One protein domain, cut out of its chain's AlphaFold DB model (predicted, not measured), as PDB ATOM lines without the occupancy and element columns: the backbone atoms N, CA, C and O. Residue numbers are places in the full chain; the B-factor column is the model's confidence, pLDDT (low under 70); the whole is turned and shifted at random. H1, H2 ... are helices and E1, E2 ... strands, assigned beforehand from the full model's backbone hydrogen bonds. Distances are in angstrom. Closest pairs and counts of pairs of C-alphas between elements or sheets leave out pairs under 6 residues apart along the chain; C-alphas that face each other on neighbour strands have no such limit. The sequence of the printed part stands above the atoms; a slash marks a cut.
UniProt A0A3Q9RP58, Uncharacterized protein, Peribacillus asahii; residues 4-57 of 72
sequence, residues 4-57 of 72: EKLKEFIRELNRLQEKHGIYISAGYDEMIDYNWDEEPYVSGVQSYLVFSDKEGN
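AT A GLANCE: This is residues 4 to 57 of the 72 residues of an uncharacterized protein of Peribacillus asahii (UniProt A0A3Q9RP58). This model is an L: a long, narrow hairpin of two strands, E1 and E2, makes the longest axis, and one helix, H1, forms a corner with it at the end where E1 begins and E2 ends. H1 sticks out with its residues 4 to 12, which stand free. The printed part has 54 residues, with one named helix and two named strands in the order H1, E1, E2; the sheet, E1 - E2, is antiparallel, and the class is mixed, helices and strands. The whole is extended, with a radius of gyration of the C-alphas of 16.8 A, and flat, spanning 51 by 32 by 9 A.

HOW THE PARTS SIT: Begin at H1, residues 4 to 20, where every O i to N i+4 pair is within hydrogen-bond range. A tight link of 2 residues leads to E1, residues 23 to 33; the closest C-alphas of H1 and E1, those of Gln 17 and Tyr 23, are 5.5 A apart. A short link of 7 residues leads on to E2, residues 41 to 52, which forms a hairpin with E1, antiparallel at 160 degrees. Look for N 25 and O 50 at 2.9 A and N 31 and O 44 at 2.9 A, both within hydrogen-bond range. E2 bends by 65 degrees at residue 44. H1 and E2 are apart.

IN THESE COORDINATES: Find C-alpha 4 at (33.145, -4.755, -0.016); from there H1 runs 24.5 A to C-alpha 20. E1 begins at C-alpha 23, (10.941, -8.439, 1.300), and measures 31.8 A. E2 measures 30.2 A and ends at C-alpha 52, (6.594, -6.366, -0.310).

THE WHOLE: The two C-alphas farthest apart, those of Lys 19 and Asp 37, are 51.0 A apart. The printed part has no cut and no long link. Its mean pLDDT is 86.8, and residue 36 is under 70.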
ATOM      1  N   GLU A   4      33.464  -5.070  -1.414       91.69
ATOM      2  CA  GLU A   4      33.145  -4.755  -0.016       91.69
ATOM      3  C   GLU A   4      31.930  -3.832   0.086       91.69
ATOM      4  O   GLU A   4      31.009  -4.132   0.837       91.69
ATOM      5  N   LYS A   5      31.844  -2.803  -0.766       89.19
ATOM      6  CA  LYS A   5      30.660  -1.931  -0.834       89.19
ATOM      7  C   LYS A   5      29.396  -2.687  -1.242       89.19
ATOM      8  O   LYS A   5      28.320  -2.400  -0.740       89.19
ATOM      9  N   LEU A   6      29.522  -3.672  -2.135       88.00
ATOM     10  CA  LEU A   6      28.392  -4.524  -2.510       88.00
ATOM     11  C   LEU A   6      27.923  -5.396  -1.333       88.00
ATOM     12  O   LEU A   6      26.723  -5.539  -1.125       88.00
ATOM     13  N   LYS A   7      28.850  -5.971  -0.559       92.62
ATOM     14  CA  LYS A   7      28.497  -6.750   0.638       92.62
ATOM     15  C   LYS A   7      27.804  -5.888   1.686       92.62
ATOM     16  O   LYS A   7      26.832  -6.337   2.280       92.62
ATOM     17  N   GLU A   8      28.315  -4.682   1.912       92.31
ATOM     18  CA  GLU A   8      27.729  -3.713   2.835       92.31
ATOM     19  C   GLU A   8      26.312  -3.334   2.400       92.31
ATOM     20  O   GLU A   8      25.382  -3.475   3.185       92.31
ATOM     21  N   PHE A   9      26.121  -3.008   1.120       87.94
ATOM     22  CA  PHE A   9      24.803  -2.729   0.557       87.94
ATOM     23  C   PHE A   9      23.812  -3.889   0.754       87.94
ATOM     24  O   PHE A   9      22.717  -3.686   1.267       87.94
ATOM     25  N   ILE A  10      24.204  -5.126   0.421       89.81
ATOM     26  CA  ILE A  10      23.349  -6.312   0.624       89.81
ATOM     27  C   ILE A  10      23.022  -6.513   2.112       89.81
ATOM     28  O   ILE A  10      21.915  -6.918   2.462       89.81
ATOM     29  N   ARG A  11      23.977  -6.235   3.004       92.19
ATOM     30  CA  ARG A  11      23.767  -6.341   4.449       92.19
ATOM     31  C   ARG A  11      22.745  -5.321   4.948       92.19
ATOM     32  O   ARG A  11      21.899  -5.696   5.754       92.19
ATOM     33  N   GLU A  12      22.815  -4.081   4.476       90.56
ATOM     34  CA  GLU A  12      21.837  -3.038   4.810       90.56
ATOM     35  C   GLU A  12      20.437  -3.385   4.283       90.56
ATOM     36  O   GLU A  12      19.462  -3.274   5.024       90.56
ATOM     37  N   LEU A  13      20.324  -3.934   3.067       89.31
ATOM     38  CA  LEU A  13      19.036  -4.418   2.550       89.31
ATOM     39  C   LEU A  13      18.430  -5.520   3.432       89.31
ATOM     40  O   LEU A  13      17.254  -5.452   3.782       89.31
ATOM     41  N   ASN A  14      19.230  -6.504   3.850       88.81
ATOM     42  CA  ASN A  14      18.749  -7.562   4.745       88.81
ATOM     43  C   ASN A  14      18.306  -7.011   6.112       88.81
ATOM     44  O   ASN A  14      17.308  -7.466   6.663       88.81
ATOM     45  N   ARG A  15      19.013  -6.008   6.648       90.62
ATOM     46  CA  ARG A  15      18.622  -5.332   7.896       90.62
ATOM     47  C   ARG A  15      17.282  -4.620   7.762       90.62
ATOM     48  O   ARG A  15      16.463  -4.719   8.670       90.62
ATOM     49  N   LEU A  16      17.050  -3.936   6.643       87.38
ATOM     50  CA  LEU A  16      15.768  -3.288   6.357       87.38
ATOM     51  C   LEU A  16      14.636  -4.313   6.259       87.38
ATOM     52  O   LEU A  16      13.582  -4.111   6.861       87.38
ATOM     53  N   GLN A  17      14.881  -5.436   5.576       89.12
ATOM     54  CA  GLN A  17      13.930  -6.545   5.494       89.12
ATOM     55  C   GLN A  17      13.524  -7.066   6.878       89.12
ATOM     56  O   GLN A  17      12.335  -7.207   7.160       89.12
ATOM     57  N   GLU A  18      14.492  -7.304   7.763       89.38
ATOM     58  CA  GLU A  18      14.225  -7.774   9.127       89.38
ATOM     59  C   GLU A  18      13.537  -6.710   9.995       89.38
ATOM     60  O   GLU A  18      12.563  -7.026  10.679       89.38
ATOM     61  N   LYS A  19      14.009  -5.453   9.960       87.12
ATOM     62  CA  LYS A  19      13.484  -4.353  10.792       87.12
ATOM     63  C   LYS A  19      12.017  -4.060  10.482       87.12
ATOM     64  O   LYS A  19      11.234  -3.872  11.409       87.12
ATOM     65  N   HIS A  20      11.654  -4.031   9.200       83.94
ATOM     66  CA  HIS A  20      10.315  -3.634   8.752       83.94
ATOM     67  C   HIS A  20       9.420  -4.825   8.380       83.94
ATOM     68  O   HIS A  20       8.269  -4.631   8.001       83.94
ATOM     69  N   GLY A  21       9.915  -6.065   8.496       87.50
ATOM     70  CA  GLY A  21       9.149  -7.260   8.136       87.50
ATOM     71  C   GLY A  21       8.781  -7.307   6.650       87.50
ATOM     72  O   GLY A  21       7.691  -7.765   6.301       87.50
ATOM     73  N   ILE A  22       9.682  -6.817   5.795       89.19
ATOM     74  CA  ILE A  22       9.485  -6.700   4.350       89.19
ATOM     75  C   ILE A  22      10.444  -7.581   3.563       89.19
ATOM     76  O   ILE A  22      11.456  -8.065   4.067       89.19
ATOM     77  N   TYR A  23      10.134  -7.752   2.288       90.88
ATOM     78  CA  TYR A  23      10.941  -8.439   1.300       90.88
ATOM     79  C   TYR A  23      11.325  -7.438   0.218       90.88
ATOM     80  O   TYR A  23      10.475  -6.703  -0.277       90.88
ATOM     81  N   ILE A  24      12.613  -7.385  -0.124       89.88
ATOM     82  CA  ILE A  24      13.132  -6.484  -1.152       89.88
ATOM     83  C   ILE A  24      13.485  -7.326  -2.369       89.88
ATOM     84  O   ILE A  24      14.271  -8.270  -2.278       89.88
ATOM     85  N   SER A  25      12.919  -6.986  -3.520       89.88
ATOM     86  CA  SER A  25      13.242  -7.625  -4.796       89.88
ATOM     87  C   SER A  25      13.585  -6.589  -5.864       89.88
ATOM     88  O   SER A  25      13.324  -5.400  -5.697       89.88
ATOM     89  N   ALA A  26      14.236  -7.027  -6.941       88.81
ATOM     90  CA  ALA A  26      14.550  -6.172  -8.079       88.81
ATOM     91  C   ALA A  26      13.489  -6.368  -9.169       88.81
ATOM     92  O   ALA A  26      13.315  -7.485  -9.658       88.81
ATOM     93  N   GLY A  27      12.809  -5.284  -9.536       87.50
ATOM     94  CA  GLY A  27      11.877  -5.209 -10.658       87.50
ATOM     95  C   GLY A  27      12.478  -4.456 -11.843       87.50
ATOM     96  O   GLY A  27      13.491  -3.753 -11.712       87.50
ATOM     97  N   TYR A  28      11.863  -4.613 -13.013       89.06
ATOM     98  CA  TYR A  28      12.164  -3.804 -14.185       89.06
ATOM     99  C   TYR A  28      10.923  -3.620 -15.054       89.06
ATOM    100  O   TYR A  28      10.120  -4.541 -15.178       89.06
ATOM    101  N   ASP A  29      10.837  -2.458 -15.690       89.38
ATOM    102  CA  ASP A  29       9.835  -2.125 -16.694       89.38
ATOM    103  C   ASP A  29      10.523  -1.830 -18.026       89.38
ATOM    104  O   ASP A  29      11.524  -1.106 -18.093       89.38
ATOM    105  N   GLU A  30       9.976  -2.391 -19.099       89.75
ATOM    106  CA  GLU A  30      10.414  -2.118 -20.464       89.75
ATOM    107  C   GLU A  30       9.607  -0.952 -21.041       89.75
ATOM    108  O   GLU A  30       8.378  -0.973 -21.090       89.75
ATOM    109  N   MET A  31      10.309   0.073 -21.514       86.81
ATOM    110  CA  MET A  31       9.707   1.169 -22.262       86.81
ATOM    111  C   MET A  31       9.621   0.754 -23.727       86.81
ATOM    112  O   MET A  31      10.617   0.799 -24.453       86.81
ATOM    113  N   ILE A  32       8.440   0.325 -24.155       84.81
ATOM    114  CA  ILE A  32       8.199  -0.093 -25.536       84.81
ATOM    115  C   ILE A  32       7.819   1.134 -26.367       84.81
ATOM    116  O   ILE A  32       6.862   1.838 -26.039       84.81
ATOM    117  N   ASP A  33       8.571   1.389 -27.437       79.81
ATOM    118  CA  ASP A  33       8.222   2.409 -28.424       79.81
ATOM    119  C   ASP A  33       7.269   1.794 -29.456       79.81
ATOM    120  O   ASP A  33       7.610   0.839 -30.158       79.81
ATOM    121  N   TYR A  34       6.048   2.327 -29.501       75.62
ATOM    122  CA  TYR A  34       5.003   1.936 -30.442       75.62
ATOM    123  C   TYR A  34       4.859   3.017 -31.519       75.62
ATOM    124  O   TYR A  34       3.838   3.707 -31.591       75.62
ATOM    125  N   ASN A  35       5.876   3.177 -32.368       77.50
ATOM    126  CA  ASN A  35       5.722   3.968 -33.586       77.50
ATOM    127  C   ASN A  35       4.855   3.202 -34.590       77.50
ATOM    128  O   ASN A  35       5.094   2.036 -34.878       77.50
ATOM    129  N   TRP A  36       3.828   3.867 -35.122       62.06
ATOM    130  CA  TRP A  36       2.783   3.242 -35.947       62.06
ATOM    131  C   TRP A  36       3.301   2.628 -37.262       62.06
ATOM    132  O   TRP A  36       2.669   1.721 -37.800       62.06
ATOM    133  N   ASP A  37       4.454   3.095 -37.742       77.62
ATOM    134  CA  ASP A  37       5.093   2.646 -38.983       77.62
ATOM    135  C   ASP A  37       6.175   1.562 -38.769       77.62
ATOM    136  O   ASP A  37       6.741   1.069 -39.746       77.62
ATOM    137  N   GLU A  38       6.469   1.167 -37.520       72.25
ATOM    138  CA  GLU A  38       7.541   0.217 -37.177       72.25
ATOM    139  C   GLU A  38       7.050  -0.913 -36.251       72.25
ATOM    140  O   GLU A  38       6.061  -0.780 -35.530       72.25
ATOM    141  N   GLU A  39       7.737  -2.061 -36.271       79.62
ATOM    142  CA  GLU A  39       7.488  -3.110 -35.278       79.62
ATOM    143  C   GLU A  39       7.906  -2.608 -33.886       79.62
ATOM    144  O   GLU A  39       8.979  -2.013 -33.751       79.62
ATOM    145  N   PRO A  40       7.090  -2.846 -32.843       81.50
ATOM    146  CA  PRO A  40       7.388  -2.350 -31.510       81.50
ATOM    147  C   PRO A  40       8.713  -2.913 -31.005       81.50
ATOM    148  O   PRO A  40       8.952  -4.122 -31.059       81.50
ATOM    149  N   TYR A  41       9.557  -2.032 -30.475       81.00
ATOM    150  CA  TYR A  41      10.858  -2.397 -29.930       81.00
ATOM    151  C   TYR A  41      11.063  -1.794 -28.538       81.00
ATOM    152  O   TYR A  41      10.462  -0.785 -28.163       81.00
ATOM    153  N   VAL A  42      11.925  -2.437 -27.747       85.25
ATOM    154  CA  VAL A  42      12.290  -1.952 -26.412       85.25
ATOM    155  C   VAL A  42      13.238  -0.768 -26.569       85.25
ATOM    156  O   VAL A  42      14.390  -0.925 -26.974       85.25
ATOM    157  N   SER A  43      12.746   0.424 -26.249       87.69
ATOM    158  CA  SER A  43      13.502   1.681 -26.310       87.69
ATOM    159  C   SER A  43      14.350   1.927 -25.060       87.69
ATOM    160  O   SER A  43      15.339   2.659 -25.097       87.69
ATOM    161  N   GLY A  44      13.995   1.282 -23.948       88.88
ATOM    162  CA  GLY A  44      14.703   1.414 -22.687       88.88
ATOM    163  C   GLY A  44      14.198   0.447 -21.629       88.88
ATOM    164  O   GLY A  44      13.138  -0.160 -21.769       88.88
ATOM    165  N   VAL A  45      14.971   0.325 -20.553       88.81
ATOM    166  CA  VAL A  45      14.620  -0.472 -19.376       88.81
ATOM    167  C   VAL A  45      14.821   0.395 -18.144       88.81
ATOM    168  O   VAL A  45      15.900   0.963 -17.955       88.81
ATOM    169  N   GLN A  46      13.797   0.490 -17.304       90.44
ATOM    170  CA  GLN A  46      13.890   1.095 -15.982       90.44
ATOM    171  C   GLN A  46      13.928  -0.020 -14.943       90.44
ATOM    172  O   GLN A  46      13.033  -0.851 -14.907       90.44
ATOM    173  N   SER A  47      14.950  -0.041 -14.089       87.81
ATOM    174  CA  SER A  47      15.026  -0.968 -12.958       87.81
ATOM    175  C   SER A  47      14.707  -0.260 -11.647       87.81
ATOM    176  O   SER A  47      15.024   0.917 -11.462       87.81
ATOM    177  N   TYR A  48      14.071  -0.980 -10.728       88.56
ATOM    178  CA  TYR A  48      13.653  -0.451  -9.434       88.56
ATOM    179  C   TYR A  48      13.652  -1.544  -8.363       88.56
ATOM    180  O   TYR A  48      13.722  -2.739  -8.658       88.56
ATOM    181  N   LEU A  49      13.625  -1.124  -7.100       88.88
ATOM    182  CA  LEU A  49      13.439  -2.027  -5.969       88.88
ATOM    183  C   LEU A  49      11.957  -2.082  -5.612       88.88
ATOM    184  O   LEU A  49      11.299  -1.047  -5.543       88.88
ATOM    185  N   VAL A  50      11.463  -3.290  -5.369       90.38
ATOM    186  CA  VAL A  50      10.101  -3.551  -4.906       90.38
ATOM    187  C   VAL A  50      10.171  -3.998  -3.460       90.38
ATOM    188  O   VAL A  50      10.898  -4.941  -3.137       90.38
ATOM    189  N   PHE A  51       9.401  -3.331  -2.610       90.44
ATOM    190  CA  PHE A  51       9.194  -3.707  -1.220       90.44
ATOM    191  C   PHE A  51       7.863  -4.442  -1.126       90.44
ATOM    192  O   PHE A  51       6.862  -3.948  -1.635       90.44
ATOM    193  N   SER A  52       7.830  -5.608  -0.495       91.69
ATOM    194  CA  SER A  52       6.594  -6.366  -0.310       91.69
ATOM    195  C   SER A  52       6.486  -6.953   1.087       91.69
ATOM    196  O   SER A  52       7.483  -7.151   1.780       91.69
ATOM    197  N   ASP A  53       5.261  -7.223   1.529       89.56
ATOM    198  CA  ASP A  53       5.043  -8.011   2.737       89.56
ATOM    199  C   ASP A  53       5.209  -9.518   2.472       89.56
ATOM    200  O   ASP A  53       5.410  -9.979   1.348       89.56
ATOM    201  N   LYS A  54       5.114 -10.313   3.541       86.88
ATOM    202  CA  LYS A  54       5.196 -11.782   3.485       86.88
ATOM    203  C   LYS A  54       4.145 -12.444   2.584       86.88
ATOM    204  O   LYS A  54       4.295 -13.616   2.255       86.88
ATOM    205  N   GLU A  55       3.060 -11.742   2.269       89.31
ATOM    206  CA  GLU A  55       1.963 -12.237   1.435       89.31
ATOM    207  C   GLU A  55       2.172 -11.851  -0.037       89.31
ATOM    208  O   GLU A  55       1.438 -12.319  -0.905       89.31
ATOM    209  N   GLY A  56       3.215 -11.066  -0.329       85.25
ATOM    210  CA  GLY A  56       3.570 -10.616  -1.667       85.25
ATOM    211  C   GLY A  56       2.871  -9.326  -2.084       85.25
ATOM    212  O   GLY A  56       2.974  -8.954  -3.249       85.25
ATOM    213  N   ASN A  57       2.183  -8.633  -1.170       88.94
ATOM    214  CA  ASN A  57       1.589  -7.339  -1.492       88.94
ATOM    215  C   ASN A  57       2.675  -6.265  -1.480       88.94
ATOM    216  O   ASN A  57       3.422  -6.150  -0.503       88.94
TER     217      ASN A  57